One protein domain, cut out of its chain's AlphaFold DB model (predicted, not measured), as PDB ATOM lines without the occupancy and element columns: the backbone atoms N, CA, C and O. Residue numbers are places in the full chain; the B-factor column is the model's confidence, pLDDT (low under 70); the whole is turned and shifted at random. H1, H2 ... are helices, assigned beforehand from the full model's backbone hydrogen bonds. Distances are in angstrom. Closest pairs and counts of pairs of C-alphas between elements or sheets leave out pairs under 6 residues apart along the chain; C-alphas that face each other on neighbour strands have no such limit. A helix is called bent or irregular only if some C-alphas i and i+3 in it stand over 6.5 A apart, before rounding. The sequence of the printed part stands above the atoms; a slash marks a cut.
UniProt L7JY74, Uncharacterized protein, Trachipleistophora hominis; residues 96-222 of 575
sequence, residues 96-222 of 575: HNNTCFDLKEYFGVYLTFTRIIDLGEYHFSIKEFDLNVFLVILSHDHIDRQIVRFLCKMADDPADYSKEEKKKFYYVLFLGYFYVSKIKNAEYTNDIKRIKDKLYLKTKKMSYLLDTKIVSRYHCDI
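Overview. This is residues 96 to 222 of the 575 residues of an uncharacterized protein of Trachipleistophora hominis (UniProt L7JY74). A rounded cluster of helices is built round H4, a long helix through the middle, with H2 side by side with it on one side and H5 folded back along it on another. H3 packs chiefly on H5, and H1 crosses H2 at the far side of H2 from H4; the short H6 lies near H4. The printed part has 127 residues with six named helices, H1 to H6 in order along the chain, and no named strand; the class is all helix. The whole is compact, with a radius of gyration of the C-alphas of 13.9 A and spans of 35 by 34 by 26 A.

Along the chain. After residues 96 to 102, H1 takes residues 103 to 116 and is 20.1 A long, beginning at C-alpha 103 at (-27.153, -26.368, 30.156). H2 is residues 131 to 139, and H3 is residues 145 to 156, 16.8 A long. H4, residues 163 to 182, is 29.8 A long, from C-alpha 163 at (-2.332, -28.286, 5.646). H5, residues 186 to 205, is 29.3 A long; it is irregular, with C-alphas 187 and 190 8.3 A apart, and has a kink of 39 degrees near residue 193. H6 is residues 212 to 215, ending at C-alpha 215 at (-15.261, -18.930, 9.759).

Arrangement. H4 is the hub, touching three helices. H2 and H4 touch at a shallow tilt of 12 degrees, the same way, the closest C-alphas being those of Leu 138 and Tyr 179, 5.4 A apart. H4 and H5 form a helical hairpin and touch, their closest C-alphas being those of Tyr 177 and Leu 199 at 5.9 A; they run opposite ways at 36 degrees, only just a steep tilt. H3 and H4 only just touch, with 3 pairs of C-alphas within 8 A, through residues 151 to 155 of H3 and 173 to 176 of H4; the closest C-alphas are those of Leu 151 and Gly 176, 6.6 A apart. H3 and H5 touch at a shallow tilt of 32 degrees, the same way, with the C-alphas of Ala 155 and Leu 199 closest at 5.2 A. H1 and H2 touch at a steep tilt of 60 degrees, opposite ways, closest at the C-alphas of Val 109 and Val 133, 5.8 A apart. H4 and H6 are close but not clearly touching, the closest C-alphas being those of Lys 168 and Ile 214 at 7.7 A. H1 and H4 are apart. Every O i to N i+4 pair is within hydrogen-bond range in H1, H2 and H3, against 15 of 16 in H4 and 14 of 16 in H5; H6 is too short for such a pair.

Size, cuts and confidence. The two C-alphas farthest apart are those of Asn 98 and Glu 121, at 39.3 A. The printed part has no cut. The link from H1 to H2, residues 117 to 130, is long. The mean pLDDT of the printed part is 76.5; residues 96 to 107, 140 to 141, 159, 184 to 189 and 212 to 222 are under 70.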
ATOM      1  N   HIS A  96     -23.277 -11.568  27.554       30.58
ATOM      2  CA  HIS A  96     -22.981 -10.841  26.324       30.58
ATOM      3  C   HIS A  96     -23.596 -11.378  25.032       30.58
ATOM      4  O   HIS A  96     -23.447 -10.699  24.017       30.58
ATOM      5  N   ASN A  97     -24.353 -12.476  25.069       33.69
ATOM      6  CA  ASN A  97     -25.067 -12.988  23.904       33.69
ATOM      7  C   ASN A  97     -26.531 -13.248  24.263       33.69
ATOM      8  O   ASN A  97     -26.814 -14.010  25.180       33.69
ATOM      9  N   ASN A  98     -27.462 -12.724  23.466       31.62
ATOM     10  CA  ASN A  98     -28.872 -13.139  23.469       31.62
ATOM     11  C   ASN A  98     -29.060 -14.582  22.928       31.62
ATOM     12  O   ASN A  98     -30.047 -14.871  22.261       31.62
ATOM     13  N   THR A  99     -28.109 -15.489  23.162       37.19
ATOM     14  CA  THR A  99     -28.238 -16.919  22.857       37.19
ATOM     15  C   THR A  99     -28.369 -17.674  24.169       37.19
ATOM     16  O   THR A  99     -27.392 -17.831  24.904       37.19
ATOM     17  N   CYS A 100     -29.591 -18.109  24.459       38.12
ATOM     18  CA  CYS A 100     -29.910 -19.020  25.547       38.12
ATOM     19  C   CYS A 100     -29.473 -20.429  25.118       38.12
ATOM     20  O   CYS A 100     -30.157 -21.049  24.312       38.12
ATOM     21  N   PHE A 101     -28.320 -20.904  25.596       44.44
ATOM     22  CA  PHE A 101     -27.946 -22.314  25.459       44.44
ATOM     23  C   PHE A 101     -28.519 -23.087  26.645       44.44
ATOM     24  O   PHE A 101     -28.329 -22.687  27.797       44.44
ATOM     25  N   ASP A 102     -29.205 -24.195  26.374       53.34
ATOM     26  CA  ASP A 102     -29.589 -25.131  27.426       53.34
ATOM     27  C   ASP A 102     -28.306 -25.712  28.056       53.34
ATOM     28  O   ASP A 102     -27.376 -26.130  27.360       53.34
ATOM     29  N   LEU A 103     -28.239 -25.744  29.391       55.50
ATOM     30  CA  LEU A 103     -27.153 -26.368  30.156       55.50
ATOM     31  C   LEU A 103     -26.859 -27.786  29.650       55.50
ATOM     32  O   LEU A 103     -25.700 -28.197  29.570       55.50
ATOM     33  N   LYS A 104     -27.907 -28.523  29.269       56.78
ATOM     34  CA  LYS A 104     -27.797 -29.876  28.722       56.78
ATOM     35  C   LYS A 104     -27.032 -29.913  27.396       56.78
ATOM     36  O   LYS A 104     -26.199 -30.798  27.202       56.78
ATOM     37  N   GLU A 105     -27.285 -28.957  26.507       61.06
ATOM     38  CA  GLU A 105     -26.589 -28.844  25.222       61.06
ATOM     39  C   GLU A 105     -25.117 -28.494  25.430       61.06
ATOM     40  O   GLU A 105     -24.243 -29.138  24.846       61.06
ATOM     41  N   TYR A 106     -24.829 -27.550  26.331       67.75
ATOM     42  CA  TYR A 106     -23.455 -27.192  26.675       67.75
ATOM     43  C   TYR A 106     -22.664 -28.401  27.198       67.75
ATOM     44  O   TYR A 106     -21.554 -28.659  26.731       67.75
ATOM     45  N   PHE A 107     -23.235 -29.191  28.115       69.88
ATOM     46  CA  PHE A 107     -22.567 -30.395  28.624       69.88
ATOM     47  C   PHE A 107     -22.373 -31.469  27.555       69.88
ATOM     48  O   PHE A 107     -21.337 -32.138  27.552       69.88
ATOM     49  N   GLY A 108     -23.326 -31.621  26.633       71.44
ATOM     50  CA  GLY A 108     -23.167 -32.498  25.475       71.44
ATOM     51  C   GLY A 108     -21.936 -32.120  24.650       71.44
ATOM     52  O   GLY A 108     -21.093 -32.971  24.363       71.44
ATOM     53  N   VAL A 109     -21.778 -30.828  24.352       77.69
ATOM     54  CA  VAL A 109     -20.617 -30.313  23.614       77.69
ATOM     55  C   VAL A 109     -19.326 -30.417  24.430       77.69
ATOM     56  O   VAL A 109     -18.282 -30.765  23.883       77.69
ATOM     57  N   TYR A 110     -19.387 -30.196  25.744       80.06
ATOM     58  CA  TYR A 110     -18.244 -30.352  26.643       80.06
ATOM     59  C   TYR A 110     -17.734 -31.798  26.683       80.06
ATOM     60  O   TYR A 110     -16.530 -32.035  26.607       80.06
ATOM     61  N   LEU A 111     -18.625 -32.793  26.724       79.81
ATOM     62  CA  LEU A 111     -18.218 -34.197  26.637       79.81
ATOM     63  C   LEU A 111     -17.521 -34.494  25.305       79.81
ATOM     64  O   LEU A 111     -16.483 -35.157  25.302       79.81
ATOM     65  N   THR A 112     -18.031 -33.970  24.190       81.94
ATOM     66  CA  THR A 112     -17.353 -34.078  22.891       81.94
ATOM     67  C   THR A 112     -15.981 -33.408  22.925       81.94
ATOM     68  O   THR A 112     -15.005 -34.028  22.515       81.94
ATOM     69  N   PHE A 113     -15.868 -32.211  23.510       89.31
ATOM     70  CA  PHE A 113     -14.594 -31.512  23.704       89.31
ATOM     71  C   PHE A 113     -13.562 -32.395  24.414       89.31
ATOM     72  O   PHE A 113     -12.469 -32.580  23.891       89.31
ATOM     73  N   THR A 114     -13.926 -33.035  25.531       86.19
ATOM     74  CA  THR A 114     -13.000 -33.927  26.261       86.19
ATOM     75  C   THR A 114     -12.531 -35.143  25.452       86.19
ATOM     76  O   THR A 114     -11.468 -35.692  25.737       86.19
ATOM     77  N   ARG A 115     -13.298 -35.569  24.439       85.00
ATOM     78  CA  ARG A 115     -12.949 -36.701  23.565       85.00
ATOM     79  C   ARG A 115     -12.022 -36.292  22.425       85.00
ATOM     80  O   ARG A 115     -11.144 -37.074  22.066       85.00
ATOM     81  N   ILE A 116     -12.215 -35.092  21.875       90.31
ATOM     82  CA  ILE A 116     -11.476 -34.609  20.700       90.31
ATOM     83  C   ILE A 116     -10.160 -33.904  21.050       90.31
ATOM     84  O   ILE A 116      -9.338 -33.687  20.163       90.31
ATOM     85  N   ILE A 117      -9.933 -33.551  22.319       91.06
ATOM     86  CA  ILE A 117      -8.641 -33.033  22.791       91.06
ATOM     87  C   ILE A 117      -7.717 -34.159  23.264       91.06
ATOM     88  O   ILE A 117      -8.152 -35.243  23.660       91.06
ATOM     89  N   ASP A 118      -6.417 -33.883  23.270       87.50
ATOM     90  CA  ASP A 118      -5.417 -34.754  23.874       87.50
ATOM     91  C   ASP A 118      -4.707 -34.043  25.024       87.50
ATOM     92  O   ASP A 118      -3.981 -33.080  24.807       87.50
ATOM     93  N   LEU A 119      -4.872 -34.549  26.247       85.94
ATOM     94  CA  LEU A 119      -4.163 -34.081  27.444       85.94
ATOM     95  C   LEU A 119      -3.047 -35.040  27.902       85.94
ATOM     96  O   LEU A 119      -2.460 -34.811  28.957       85.94
ATOM     97  N   GLY A 120      -2.783 -36.112  27.148       80.19
ATOM     98  CA  GLY A 120      -1.715 -37.078  27.405       80.19
ATOM     99  C   GLY A 120      -0.333 -36.570  26.988       80.19
ATOM    100  O   GLY A 120      -0.148 -35.380  26.729       80.19
ATOM    101  N   GLU A 121       0.634 -37.483  26.902       76.00
ATOM    102  CA  GLU A 121       2.059 -37.171  26.687       76.00
ATOM    103  C   GLU A 121       2.417 -36.793  25.240       76.00
ATOM    104  O   GLU A 121       3.466 -36.201  25.000       76.00
ATOM    105  N   TYR A 122       1.543 -37.084  24.271       73.00
ATOM    106  CA  TYR A 122       1.766 -36.725  22.869       73.00
ATOM    107  C   TYR A 122       1.869 -35.207  22.669       73.00
ATOM    108  O   TYR A 122       1.172 -34.437  23.328       73.00
ATOM    109  N   HIS A 123       2.690 -34.771  21.709       72.69
ATOM    110  CA  HIS A 123       2.930 -33.346  21.447       72.69
ATOM    111  C   HIS A 123       1.709 -32.581  20.904       72.69
ATOM    112  O   HIS A 123       1.619 -31.371  21.101       72.69
ATOM    113  N   PHE A 124       0.763 -33.269  20.263       84.25
ATOM    114  CA  PHE A 124      -0.453 -32.662  19.718       84.25
ATOM    115  C   PHE A 124      -1.511 -32.446  20.807       84.25
ATOM    116  O   PHE A 124      -1.686 -33.272  21.703       84.25
ATOM    117  N   SER A 125      -2.236 -31.334  20.723       89.44
ATOM    118  CA  SER A 125      -3.282 -30.930  21.678       89.44
ATOM    119  C   SER A 125      -4.699 -31.312  21.236       89.44
ATOM    120  O   SER A 125      -5.610 -31.385  22.062       89.44
ATOM    121  N   ILE A 126      -4.889 -31.578  19.942       91.31
ATOM    122  CA  ILE A 126      -6.173 -31.902  19.305       91.31
ATOM    123  C   ILE A 126      -6.043 -33.229  18.551       91.31
ATOM    124  O   ILE A 126      -5.142 -33.372  17.726       91.31
ATOM    125  N   LYS A 127      -6.954 -34.169  18.831       88.75
ATOM    126  CA  LYS A 127      -7.107 -35.461  18.139       88.75
ATOM    127  C   LYS A 127      -8.007 -35.343  16.916       88.75
ATOM    128  O   LYS A 127      -7.726 -35.945  15.889       88.75
ATOM    129  N   GLU A 128      -9.085 -34.571  17.037       90.06
ATOM    130  CA  GLU A 128     -10.072 -34.378  15.978       90.06
ATOM    131  C   GLU A 128     -10.501 -32.908  15.902       90.06
ATOM    132  O   GLU A 128     -10.830 -32.271  16.905       90.06
ATOM    133  N   PHE A 129     -10.490 -32.346  14.692       87.50
ATOM    134  CA  PHE A 129     -10.832 -30.944  14.476       87.50
ATOM    135  C   PHE A 129     -12.329 -30.731  14.241       87.50
ATOM    136  O   PHE A 129     -12.776 -30.675  13.091       87.50
ATOM    137  N   ASP A 130     -13.059 -30.469  15.326       87.19
ATOM    138  CA  ASP A 130     -14.426 -29.940  15.290       87.19
ATOM    139  C   ASP A 130     -14.486 -28.489  15.800       87.19
ATOM    140  O   ASP A 130     -14.525 -28.208  17.000       87.19
ATOM    141  N   LEU A 131     -14.507 -27.538  14.861       83.19
ATOM    142  CA  LEU A 131     -14.549 -26.108  15.175       83.19
ATOM    143  C   LEU A 131     -15.825 -25.682  15.913       83.19
ATOM    144  O   LEU A 131     -15.751 -24.715  16.667       83.19
ATOM    145  N   ASN A 132     -16.959 -26.375  15.745       79.38
ATOM    146  CA  ASN A 132     -18.179 -26.054  16.492       79.38
ATOM    147  C   ASN A 132     -17.983 -26.309  17.980       79.38
ATOM    148  O   ASN A 132     -18.344 -25.474  18.807       79.38
ATOM    149  N   VAL A 133     -17.375 -27.446  18.314       84.88
ATOM    150  CA  VAL A 133     -17.112 -27.825  19.702       84.88
ATOM    151  C   VAL A 133     -16.198 -26.796  20.361       84.88
ATOM    152  O   VAL A 133     -16.543 -26.243  21.404       84.88
ATOM    153  N   PHE A 134     -15.076 -26.452  19.719       86.75
ATOM    154  CA  PHE A 134     -14.168 -25.427  20.244       86.75
ATOM    155  C   PHE A 134     -14.825 -24.050  20.342       86.75
ATOM    156  O   PHE A 134     -14.600 -23.341  21.320       86.75
ATOM    157  N   LEU A 135     -15.649 -23.670  19.363       78.44
ATOM    158  CA  LEU A 135     -16.386 -22.410  19.382       78.44
ATOM    159  C   LEU A 135     -17.311 -22.331  20.594       78.44
ATOM    160  O   LEU A 135     -17.263 -21.333  21.309       78.44
ATOM    161  N   VAL A 136     -18.132 -23.354  20.834       77.25
ATOM    162  CA  VAL A 136     -19.065 -23.373  21.968       77.25
ATOM    163  C   VAL A 136     -18.290 -23.288  23.279       77.25
ATOM    164  O   VAL A 136     -18.576 -22.410  24.088       77.25
ATOM    165  N   ILE A 137     -17.269 -24.123  23.468       82.56
ATOM    166  CA  ILE A 137     -16.518 -24.189  24.729       82.56
ATOM    167  C   ILE A 137     -15.752 -22.897  25.006       82.56
ATOM    168  O   ILE A 137     -15.858 -22.339  26.091       82.56
ATOM    169  N   LEU A 138     -15.029 -22.373  24.013       81.75
ATOM    170  CA  LEU A 138     -14.167 -21.197  24.174       81.75
ATOM    171  C   LEU A 138     -14.925 -19.862  24.035       81.75
ATOM    172  O   LEU A 138     -14.341 -18.790  24.203       81.75
ATOM    173  N   SER A 139     -16.228 -19.896  23.739       70.81
ATOM    174  CA  SER A 139     -17.089 -18.703  23.750       70.81
ATOM    175  C   SER A 139     -17.888 -18.532  25.041       70.81
ATOM    176  O   SER A 139     -18.396 -17.433  25.259       70.81
ATOM    177  N   HIS A 140     -17.999 -19.574  25.873       69.69
ATOM    178  CA  HIS A 140     -18.662 -19.513  27.177       69.69
ATOM    179  C   HIS A 140     -17.700 -19.054  28.280       69.69
ATOM    180  O   HIS A 140     -16.492 -19.243  28.182       69.69
ATOM    181  N   ASP A 141     -18.248 -18.493  29.358       65.25
ATOM    182  CA  ASP A 141     -17.467 -18.000  30.504       65.25
ATOM    183  C   ASP A 141     -17.084 -19.114  31.503       65.25
ATOM    184  O   ASP A 141     -16.433 -18.861  32.518       65.25
ATOM    185  N   HIS A 142     -17.488 -20.361  31.239       72.44
ATOM    186  CA  HIS A 142     -17.156 -21.503  32.087       72.44
ATOM    187  C   HIS A 142     -15.662 -21.818  32.017       72.44
ATOM    188  O   HIS A 142     -15.125 -21.982  30.923       72.44
ATOM    189  N   ILE A 143     -15.014 -21.964  33.176       71.88
ATOM    190  CA  ILE A 143     -13.602 -22.334  33.305       71.88
ATOM    191  C   ILE A 143     -13.424 -23.535  34.222       71.88
ATOM    192  O   ILE A 143     -14.023 -23.611  35.294       71.88
ATOM    193  N   ASP A 144     -12.547 -24.447  33.810       75.94
ATOM    194  CA  ASP A 144     -12.110 -25.567  34.627       75.94
ATOM    195  C   ASP A 144     -10.661 -25.976  34.317       75.94
ATOM    196  O   ASP A 144     -10.004 -25.479  33.395       75.94
ATOM    197  N   ARG A 145     -10.169 -26.943  35.095       75.50
ATOM    198  CA  ARG A 145      -8.809 -27.470  34.982       75.50
ATOM    199  C   ARG A 145      -8.527 -28.170  33.647       75.50
ATOM    200  O   ARG A 145      -7.374 -28.173  33.222       75.50
ATOM    201  N   GLN A 146      -9.516 -28.794  33.004       82.44
ATOM    202  CA  GLN A 146      -9.321 -29.458  31.711       82.44
ATOM    203  C   GLN A 146      -9.123 -28.437  30.595       82.44
ATOM    204  O   GLN A 146      -8.166 -28.565  29.834       82.44
ATOM    205  N   ILE A 147      -9.964 -27.401  30.541       85.94
ATOM    206  CA  ILE A 147      -9.843 -26.314  29.567       85.94
ATOM    207  C   ILE A 147      -8.498 -25.603  29.751       85.94
ATOM    208  O   ILE A 147      -7.765 -25.419  28.784       85.94
ATOM    209  N   VAL A 148      -8.113 -25.275  30.990       83.44
ATOM    210  CA  VAL A 148      -6.811 -24.636  31.263       83.44
ATOM    211  C   VAL A 148      -5.644 -25.531  30.832       83.44
ATOM    212  O   VAL A 148      -4.732 -25.058  30.155       83.44
ATOM    213  N   ARG A 149      -5.676 -26.838  31.139       84.88
ATOM    214  CA  ARG A 149      -4.642 -27.794  30.690       84.88
ATOM    215  C   ARG A 149      -4.568 -27.908  29.171       84.88
ATOM    216  O   ARG A 149      -3.466 -27.938  28.626       84.88
ATOM    217  N   PHE A 150      -5.716 -27.942  28.503       91.94
ATOM    218  CA  PHE A 150      -5.791 -27.928  27.048       91.94
ATOM    219  C   PHE A 150      -5.127 -26.672  26.480       91.94
ATOM    220  O   PHE A 150      -4.273 -26.782  25.609       91.94
ATOM    221  N   LEU A 151      -5.445 -25.489  27.013       90.56
ATOM    222  CA  LEU A 151      -4.871 -24.220  26.558       90.56
ATOM    223  C   LEU A 151      -3.356 -24.144  26.793       90.56
ATOM    224  O   LEU A 151      -2.637 -23.679  25.909       90.56
ATOM    225  N   CYS A 152      -2.861 -24.645  27.933       88.31
ATOM    226  CA  CYS A 152      -1.424 -24.788  28.188       88.31
ATOM    227  C   CYS A 152      -0.752 -25.638  27.109       88.31
ATOM    228  O   CYS A 152       0.227 -25.217  26.501       88.31
ATOM    229  N   LYS A 153      -1.300 -26.830  26.852       90.31
ATOM    230  CA  LYS A 153      -0.723 -27.761  25.885       90.31
ATOM    231  C   LYS A 153      -0.809 -27.220  24.460       90.31
ATOM    232  O   LYS A 153       0.169 -27.257  23.725       90.31
ATOM    233  N   MET A 154      -1.942 -26.628  24.096       91.88
ATOM    234  CA  MET A 154      -2.147 -25.974  22.806       91.88
ATOM    235  C   MET A 154      -1.162 -24.822  22.582       91.88
ATOM    236  O   MET A 154      -0.709 -24.616  21.455       91.88
ATOM    237  N   ALA A 155      -0.784 -24.080  23.627       88.31
ATOM    238  CA  ALA A 155       0.233 -23.037  23.527       88.31
ATOM    239  C   ALA A 155       1.613 -23.604  23.149       88.31
ATOM    240  O   ALA A 155       2.317 -22.994  22.342       88.31
ATOM    241  N   ASP A 156       1.947 -24.804  23.622       87.44
ATOM    242  CA  ASP A 156       3.245 -25.460  23.406       87.44
ATOM    243  C   ASP A 156       3.260 -26.479  22.243       87.44
ATOM    244  O   ASP A 156       4.318 -26.952  21.847       87.44
ATOM    245  N   ASP A 157       2.107 -26.755  21.632       88.25
ATOM    246  CA  ASP A 157       1.952 -27.684  20.503       88.25
ATOM    247  C   ASP A 157       2.848 -27.321  19.282       88.25
ATOM    248  O   ASP A 157       2.753 -26.205  18.763       88.25
ATOM    249  N   PRO A 158       3.706 -28.205  18.750       78.00
ATOM    250  CA  PRO A 158       4.550 -27.880  17.592       78.00
ATOM    251  C   PRO A 158       3.755 -27.640  16.292       78.00
ATOM    252  O   PRO A 158       4.322 -27.174  15.305       78.00
ATOM    253  N   ALA A 159       2.441 -27.886  16.302       69.94
ATOM    254  CA  ALA A 159       1.496 -27.639  15.224       69.94
ATOM    255  C   ALA A 159       1.831 -28.382  13.926       69.94
ATOM    256  O   ALA A 159       1.607 -27.850  12.835       69.94
ATOM    257  N   ASP A 160       2.324 -29.621  14.019       79.88
ATOM    258  CA  ASP A 160       2.620 -30.443  12.843       79.88
ATOM    259  C   ASP A 160       1.392 -31.194  12.298       79.88
ATOM    260  O   ASP A 160       1.375 -32.405  12.118       79.88
ATOM    261  N   TYR A 161       0.319 -30.442  12.063       85.50
ATOM    262  CA  TYR A 161      -0.912 -30.943  11.459       85.50
ATOM    263  C   TYR A 161      -0.844 -30.941   9.921       85.50
ATOM    264  O   TYR A 161       0.014 -30.284   9.312       85.50
ATOM    265  N   SER A 162      -1.793 -31.610   9.261       86.50
ATOM    266  CA  SER A 162      -1.960 -31.484   7.806       86.50
ATOM    267  C   SER A 162      -2.292 -30.036   7.400       86.50
ATOM    268  O   SER A 162      -2.687 -29.209   8.222       86.50
ATOM    269  N   LYS A 163      -2.144 -29.678   6.116       84.19
ATOM    270  CA  LYS A 163      -2.332 -28.286   5.646       84.19
ATOM    271  C   LYS A 163      -3.722 -27.714   5.965       84.19
ATOM    272  O   LYS A 163      -3.824 -26.535   6.306       84.19
ATOM    273  N   GLU A 164      -4.782 -28.512   5.845       84.00
ATOM    274  CA  GLU A 164      -6.143 -28.069   6.178       84.00
ATOM    275  C   GLU A 164      -6.359 -27.953   7.687       84.00
ATOM    276  O   GLU A 164      -6.934 -26.974   8.168       84.00
ATOM    277  N   GLU A 165      -5.850 -28.913   8.450       87.12
ATOM    278  CA  GLU A 165      -5.943 -28.918   9.907       87.12
ATOM    279  C   GLU A 165      -5.117 -27.801  10.539       87.12
ATOM    280  O   GLU A 165      -5.590 -27.172  11.475       87.12
ATOM    281  N   LYS A 166      -3.960 -27.436   9.969       88.00
ATOM    282  CA  LYS A 166      -3.175 -26.252  10.368       88.00
ATOM    283  C   LYS A 166      -4.016 -24.972  10.308       88.00
ATOM    284  O   LYS A 166      -3.916 -24.128  11.199       88.00
ATOM    285  N   LYS A 167      -4.892 -24.830   9.303       86.75
ATOM    286  CA  LYS A 167      -5.831 -23.695   9.235       86.75
ATOM    287  C   LYS A 167      -6.893 -23.768  10.332       86.75
ATOM    288  O   LYS A 167      -7.182 -22.751  10.952       86.75
ATOM    289  N   LYS A 168      -7.471 -24.948  10.595       87.19
ATOM    290  CA  LYS A 168      -8.442 -25.137  11.691       87.19
ATOM    291  C   LYS A 168      -7.795 -24.879  13.058       87.19
ATOM    292  O   LYS A 168      -8.373 -24.180  13.880       87.19
ATOM    293  N   PHE A 169      -6.570 -25.347  13.263       90.31
ATOM    294  CA  PHE A 169      -5.770 -25.123  14.461       90.31
ATOM    295  C   PHE A 169      -5.527 -23.641  14.727       90.31
ATOM    296  O   PHE A 169      -5.724 -23.184  15.849       90.31
ATOM    297  N   TYR A 170      -5.199 -22.864  13.691       88.81
ATOM    298  CA  TYR A 170      -5.092 -21.411  13.811       88.81
ATOM    299  C   TYR A 170      -6.377 -20.769  14.373       88.81
ATOM    300  O   TYR A 170      -6.300 -19.865  15.207       88.81
ATOM    301  N   TYR A 171      -7.560 -21.263  13.995       85.25
ATOM    302  CA  TYR A 171      -8.823 -20.783  14.567       85.25
ATOM    303  C   TYR A 171      -9.021 -21.178  16.023       85.25
ATOM    304  O   TYR A 171      -9.481 -20.350  16.806       85.25
ATOM    305  N   VAL A 172      -8.655 -22.400  16.405       88.94
ATOM    306  CA  VAL A 172      -8.737 -22.832  17.807       88.94
ATOM    307  C   VAL A 172      -7.758 -22.036  18.677       88.94
ATOM    308  O   VAL A 172      -8.140 -21.581  19.752       88.94
ATOM    309  N   LEU A 173      -6.545 -21.751  18.186       89.50
ATOM    310  CA  LEU A 173      -5.588 -20.849  18.838       89.50
ATOM    311  C   LEU A 173      -6.167 -19.446  19.037       89.50
ATOM    312  O   LEU A 173      -6.058 -18.868  20.120       89.50
ATOM    313  N   PHE A 174      -6.789 -18.901  17.991       84.44
ATOM    314  CA  PHE A 174      -7.440 -17.600  18.042       84.44
ATOM    315  C   PHE A 174      -8.560 -17.589  19.094       84.44
ATOM    316  O   PHE A 174      -8.539 -16.739  19.979       84.44
ATOM    317  N   LEU A 175      -9.469 -18.571  19.075       83.62
ATOM    318  CA  LEU A 175     -10.534 -18.724  20.078       83.62
ATOM    319  C   LEU A 175      -9.979 -18.874  21.499       83.62
ATOM    320  O   LEU A 175     -10.465 -18.218  22.418       83.62
ATOM    321  N   GLY A 176      -8.927 -19.677  21.671       86.88
ATOM    322  CA  GLY A 176      -8.261 -19.872  22.954       86.88
ATOM    323  C   GLY A 176      -7.690 -18.571  23.506       86.88
ATOM    324  O   GLY A 176      -7.880 -18.266  24.679       86.88
ATOM    325  N   TYR A 177      -7.066 -17.749  22.660       84.44
ATOM    326  CA  TYR A 177      -6.603 -16.427  23.075       84.44
ATOM    327  C   TYR A 177      -7.761 -15.531  23.557       84.44
ATOM    328  O   TYR A 177      -7.639 -14.881  24.602       84.44
ATOM    329  N   PHE A 178      -8.888 -15.483  22.826       77.25
ATOM    330  CA  PHE A 178     -10.055 -14.691  23.250       77.25
ATOM    331  C   PHE A 178     -10.610 -15.174  24.576       77.25
ATOM    332  O   PHE A 178     -10.910 -14.356  25.441       77.25
ATOM    333  N   TYR A 179     -10.725 -16.487  24.733       79.94
ATOM    334  CA  TYR A 179     -11.204 -17.110  25.953       79.94
ATOM    335  C   TYR A 179     -10.339 -16.711  27.158       79.94
ATOM    336  O   TYR A 179     -10.845 -16.137  28.118       79.94
ATOM    337  N   VAL A 180      -9.016 -16.875  27.058       81.50
ATOM    338  CA  VAL A 180      -8.056 -16.498  28.114       81.50
ATOM    339  C   VAL A 180      -8.099 -14.997  28.418       81.50
ATOM    340  O   VAL A 180      -7.946 -14.591  29.566       81.50
ATOM    341  N   SER A 181      -8.374 -14.158  27.417       73.94
ATOM    342  CA  SER A 181      -8.485 -12.705  27.595       73.94
ATOM    343  C   SER A 181      -9.747 -12.257  28.342       73.94
ATOM    344  O   SER A 181      -9.767 -11.138  28.853       73.94
ATOM    345  N   LYS A 182     -10.787 -13.099  28.413       70.06
ATOM    346  CA  LYS A 182     -12.034 -12.812  29.142       70.06
ATOM    347  C   LYS A 182     -11.982 -13.232  30.610       70.06
ATOM    348  O   LYS A 182     -12.766 -12.726  31.412       70.06
ATOM    349  N   ILE A 183     -11.088 -14.151  30.970       70.75
ATOM    350  CA  ILE A 183     -11.066 -14.727  32.311       70.75
ATOM    351  C   ILE A 183     -10.537 -13.706  33.326       70.75
ATOM    352  O   ILE A 183      -9.418 -13.213  33.212       70.75
ATOM    353  N   LYS A 184     -11.343 -13.440  34.361       64.12
ATOM    354  CA  LYS A 184     -10.997 -12.578  35.507       64.12
ATOM    355  C   LYS A 184     -10.787 -13.354  36.817       64.12
ATOM    356  O   LYS A 184     -10.726 -12.749  37.881       64.12
ATOM    357  N   ASN A 185     -10.737 -14.687  36.763       64.56
ATOM    358  CA  ASN A 185     -10.681 -15.529  37.959       64.56
ATOM    359  C   ASN A 185      -9.306 -15.436  38.656       64.56
ATOM    360  O   ASN A 185      -8.276 -15.768  38.062       64.56
ATOM    361  N   ALA A 186      -9.314 -15.023  39.929       55.06
ATOM    362  CA  ALA A 186      -8.129 -14.842  40.765       55.06
ATOM    363  C   ALA A 186      -7.291 -16.128  40.917       55.06
ATOM    364  O   ALA A 186      -6.065 -16.058  40.921       55.06
ATOM    365  N   GLU A 187      -7.933 -17.303  40.963       63.19
ATOM    366  CA  GLU A 187      -7.271 -18.588  41.248       63.19
ATOM    367  C   GLU A 187      -6.244 -18.991  40.173       63.19
ATOM    368  O   GLU A 187      -5.204 -19.566  40.478       63.19
ATOM    369  N   TYR A 188      -6.493 -18.629  38.912       63.06
ATOM    370  CA  TYR A 188      -5.673 -19.039  37.764       63.06
ATOM    371  C   TYR A 188      -4.884 -17.878  37.143       63.06
ATOM    372  O   TYR A 188      -4.325 -18.021  36.057       63.06
ATOM    373  N   THR A 189      -4.840 -16.710  37.794       67.94
ATOM    374  CA  THR A 189      -4.398 -15.449  37.165       67.94
ATOM    375  C   THR A 189      -2.967 -15.511  36.608       67.94
ATOM    376  O   THR A 189      -2.720 -15.036  35.497       67.94
ATOM    377  N   ASN A 190      -2.029 -16.136  37.327       71.88
ATOM    378  CA  ASN A 190      -0.630 -16.231  36.888       71.88
ATOM    379  C   ASN A 190      -0.447 -17.189  35.698       71.88
ATOM    380  O   ASN A 190       0.224 -16.839  34.723       71.88
ATOM    381  N   ASP A 191      -1.088 -18.360  35.739       71.75
ATOM    382  CA  ASP A 191      -1.033 -19.346  34.655       71.75
ATOM    383  C   ASP A 191      -1.708 -18.808  33.388       71.75
ATOM    384  O   ASP A 191      -1.140 -18.866  32.299       71.75
ATOM    385  N   ILE A 192      -2.876 -18.182  33.537       78.75
ATOM    386  CA  ILE A 192      -3.634 -17.543  32.454       78.75
ATOM    387  C   ILE A 192      -2.813 -16.465  31.759       78.75
ATOM    388  O   ILE A 192      -2.782 -16.429  30.528       78.75
ATOM    389  N   LYS A 193      -2.105 -15.615  32.511       79.12
ATOM    390  CA  LYS A 193      -1.254 -14.572  31.925       79.12
ATOM    391  C   LYS A 193      -0.137 -15.178  31.069       79.12
ATOM    392  O   LYS A 193       0.049 -14.766  29.927       79.12
ATOM    393  N   ARG A 194       0.548 -16.210  31.574       82.44
ATOM    394  CA  ARG A 194       1.616 -16.902  30.830       82.44
ATOM    395  C   ARG A 194       1.086 -17.606  29.577       82.44
ATOM    396  O   ARG A 194       1.717 -17.538  28.522       82.44
ATOM    397  N   ILE A 195      -0.065 -18.271  29.680       86.06
ATOM    398  CA  ILE A 195      -0.736 -18.928  28.547       86.06
ATOM    399  C   ILE A 195      -1.127 -17.885  27.495       86.06
ATOM    400  O   ILE A 195      -0.882 -18.097  26.308       86.06
ATOM    401  N   LYS A 196      -1.685 -16.745  27.920       85.31
ATOM    402  CA  LYS A 196      -2.110 -15.654  27.036       85.31
ATOM    403  C   LYS A 196      -0.974 -15.177  26.137       85.31
ATOM    404  O   LYS A 196      -1.167 -15.094  24.926       85.31
ATOM    405  N   ASP A 197       0.199 -14.911  26.708       85.12
ATOM    406  CA  ASP A 197       1.352 -14.403  25.957       85.12
ATOM    407  C   ASP A 197       1.881 -15.439  24.955       85.12
ATOM    408  O   ASP A 197       2.183 -15.109  23.803       85.12
ATOM    409  N   LYS A 198       1.933 -16.719  25.348       88.94
ATOM    410  CA  LYS A 198       2.330 -17.804  24.439       88.94
ATOM    411  C   LYS A 198       1.339 -17.975  23.286       88.94
ATOM    412  O   LYS A 198       1.756 -18.036  22.127       88.94
ATOM    413  N   LEU A 199       0.039 -18.020  23.590       87.94
ATOM    414  CA  LEU A 199      -1.018 -18.107  22.581       87.94
ATOM    415  C   LEU A 199      -0.956 -16.912  21.630       87.94
ATOM    416  O   LEU A 199      -1.005 -17.104  20.419       87.94
ATOM    417  N   TYR A 200      -0.762 -15.700  22.153       85.81
ATOM    418  CA  TYR A 200      -0.603 -14.490  21.349       85.81
ATOM    419  C   TYR A 200       0.544 -14.607  20.343       85.81
ATOM    420  O   TYR A 200       0.338 -14.444  19.138       85.81
ATOM    421  N   LEU A 201       1.751 -14.920  20.823       87.69
ATOM    422  CA  LEU A 201       2.943 -15.030  19.980       87.69
ATOM    423  C   LEU A 201       2.760 -16.086  18.889       87.69
ATOM    424  O   LEU A 201       3.158 -15.879  17.741       87.69
ATOM    425  N   LYS A 202       2.129 -17.208  19.236       88.88
ATOM    426  CA  LYS A 202       1.876 -18.308  18.310       88.88
ATOM    427  C   LYS A 202       0.821 -17.962  17.266       88.88
ATOM    428  O   LYS A 202       1.081 -18.127  16.076       88.88
ATOM    429  N   THR A 203      -0.309 -17.389  17.678       86.88
ATOM    430  CA  THR A 203      -1.339 -16.875  16.763       86.88
ATOM    431  C   THR A 203      -0.746 -15.832  15.816       86.88
ATOM    432  O   THR A 203      -1.008 -15.867  14.617       86.88
ATOM    433  N   LYS A 204       0.138 -14.955  16.309       86.88
ATOM    434  CA  LYS A 204       0.847 -13.980  15.472       86.88
ATOM    435  C   LYS A 204       1.728 -14.643  14.412       86.88
ATOM    436  O   LYS A 204       1.620 -14.294  13.234       86.88
ATOM    437  N   LYS A 205       2.545 -15.628  14.800       87.38
ATOM    438  CA  LYS A 205       3.400 -16.399  13.876       87.38
ATOM    439  C   LYS A 205       2.592 -17.164  12.826       87.38
ATOM    440  O   LYS A 205       3.008 -17.235  11.677       87.38
ATOM    441  N   MET A 206       1.430 -17.695  13.201       87.75
ATOM    442  CA  MET A 206       0.569 -18.500  12.323       87.75
ATOM    443  C   MET A 206      -0.466 -17.678  11.537       87.75
ATOM    444  O   MET A 206      -1.284 -18.247  10.821       87.75
ATOM    445  N   SER A 207      -0.425 -16.346  11.617       83.62
ATOM    446  CA  SER A 207      -1.411 -15.443  10.999       83.62
ATOM    447  C   SER A 207      -1.572 -15.591   9.482       83.62
ATOM    448  O   SER A 207      -2.649 -15.317   8.950       83.62
ATOM    449  N   TYR A 208      -0.543 -16.080   8.786       83.25
ATOM    450  CA  TYR A 208      -0.590 -16.386   7.352       83.25
ATOM    451  C   TYR A 208      -1.585 -17.507   6.996       83.25
ATOM    452  O   TYR A 208      -1.955 -17.652   5.832       83.25
ATOM    453  N   LEU A 209      -2.037 -18.293   7.982       85.31
ATOM    454  CA  LEU A 209      -3.035 -19.356   7.821       85.31
ATOM    455  C   LEU A 209      -4.483 -18.858   7.932       85.31
ATOM    456  O   LEU A 209      -5.407 -19.659   7.782       85.31
ATOM    457  N   LEU A 210      -4.698 -17.559   8.179       81.00
ATOM    458  CA  LEU A 210      -6.030 -16.960   8.246       81.00
ATOM    459  C   LEU A 210      -6.783 -17.160   6.918       81.00
ATOM    460  O   LEU A 210      -6.509 -16.502   5.917       81.00
ATOM    461  N   ASP A 211      -7.794 -18.026   6.938       76.25
ATOM    462  CA  ASP A 211      -8.664 -18.316   5.796       76.25
ATOM    463  C   ASP A 211     -10.116 -17.943   6.100       76.25
ATOM    464  O   ASP A 211     -10.881 -18.741   6.652       76.25
ATOM    465  N   THR A 212     -10.503 -16.719   5.737       68.81
ATOM    466  CA  THR A 212     -11.835 -16.162   6.036       68.81
ATOM    467  C   THR A 212     -13.009 -17.053   5.603       68.81
ATOM    468  O   THR A 212     -14.092 -16.898   6.156       68.81
ATOM    469  N   LYS A 213     -12.839 -18.021   4.689       68.44
ATOM    470  CA  LYS A 213     -13.916 -18.943   4.286       68.44
ATOM    471  C   LYS A 213     -14.267 -19.982   5.355       68.44
ATOM    472  O   LYS A 213     -15.391 -20.467   5.379       68.44
ATOM    473  N   ILE A 214     -13.336 -20.320   6.246       65.25
ATOM    474  CA  ILE A 214     -13.552 -21.349   7.277       65.25
ATOM    475  C   ILE A 214     -14.510 -20.843   8.366       65.25
ATOM    476  O   ILE A 214     -15.346 -21.597   8.856       65.25
ATOM    477  N   VAL A 215     -14.445 -19.551   8.697       57.91
ATOM    478  CA  VAL A 215     -15.261 -18.930   9.759       57.91
ATOM    479  C   VAL A 215     -16.671 -18.594   9.293       57.91
ATOM    480  O   VAL A 215     -17.546 -18.368  10.120       57.91
ATOM    481  N   SER A 216     -16.950 -18.602   7.985       52.28
ATOM    482  CA  SER A 216     -18.275 -18.215   7.492       52.28
ATOM    483  C   SER A 216     -19.412 -19.144   7.905       52.28
ATOM    484  O   SER A 216     -20.568 -18.823   7.659       52.28
ATOM    485  N   ARG A 217     -19.085 -20.284   8.517       49.81
ATOM    486  CA  ARG A 217     -20.034 -21.262   9.051       49.81
ATOM    487  C   ARG A 217     -20.313 -21.086  10.549       49.81
ATOM    488  O   ARG A 217     -21.165 -21.789  11.070       49.81
ATOM    489  N   TYR A 218     -19.614 -20.176  11.233       50.41
ATOM    490  CA  TYR A 218     -19.565 -20.133  12.696       50.41
ATOM    491  C   TYR A 218     -19.848 -18.725  13.236       50.41
ATOM    492  O   TYR A 218     -19.134 -17.765  12.938       50.41
ATOM    493  N   HIS A 219     -20.898 -18.582  14.050       50.44
ATOM    494  CA  HIS A 219     -21.263 -17.312  14.682       50.44
ATOM    495  C   HIS A 219     -20.465 -17.101  15.963       50.44
ATOM    496  O   HIS A 219     -20.833 -17.599  17.019       50.44
ATOM    497  N   CYS A 220     -19.390 -16.319  15.881       51.66
ATOM    498  CA  CYS A 220     -18.661 -15.892  17.067       51.66
ATOM    499  C   CYS A 220     -18.916 -14.404  17.334       51.66
ATOM    500  O   CYS A 220     -18.614 -13.545  16.498       51.66
ATOM    501  N   ASP A 221     -19.462 -14.090  18.509       53.47
ATOM    502  CA  ASP A 221     -19.619 -12.718  19.000       53.47
ATOM    503  C   ASP A 221     -18.289 -12.187  19.540       53.47
ATOM    504  O   ASP A 221     -18.076 -12.014  20.738       53.47
ATOM    505  N   ILE A 222     -17.337 -11.983  18.630       61.44
ATOM    506  CA  ILE A 222     -16.014 -11.471  18.976       61.44
ATOM    507  C   ILE A 222     -16.072  -9.944  18.980       61.44
ATOM    508  O   ILE A 222     -16.309  -9.318  17.945       61.44
TER     509      ILE A 222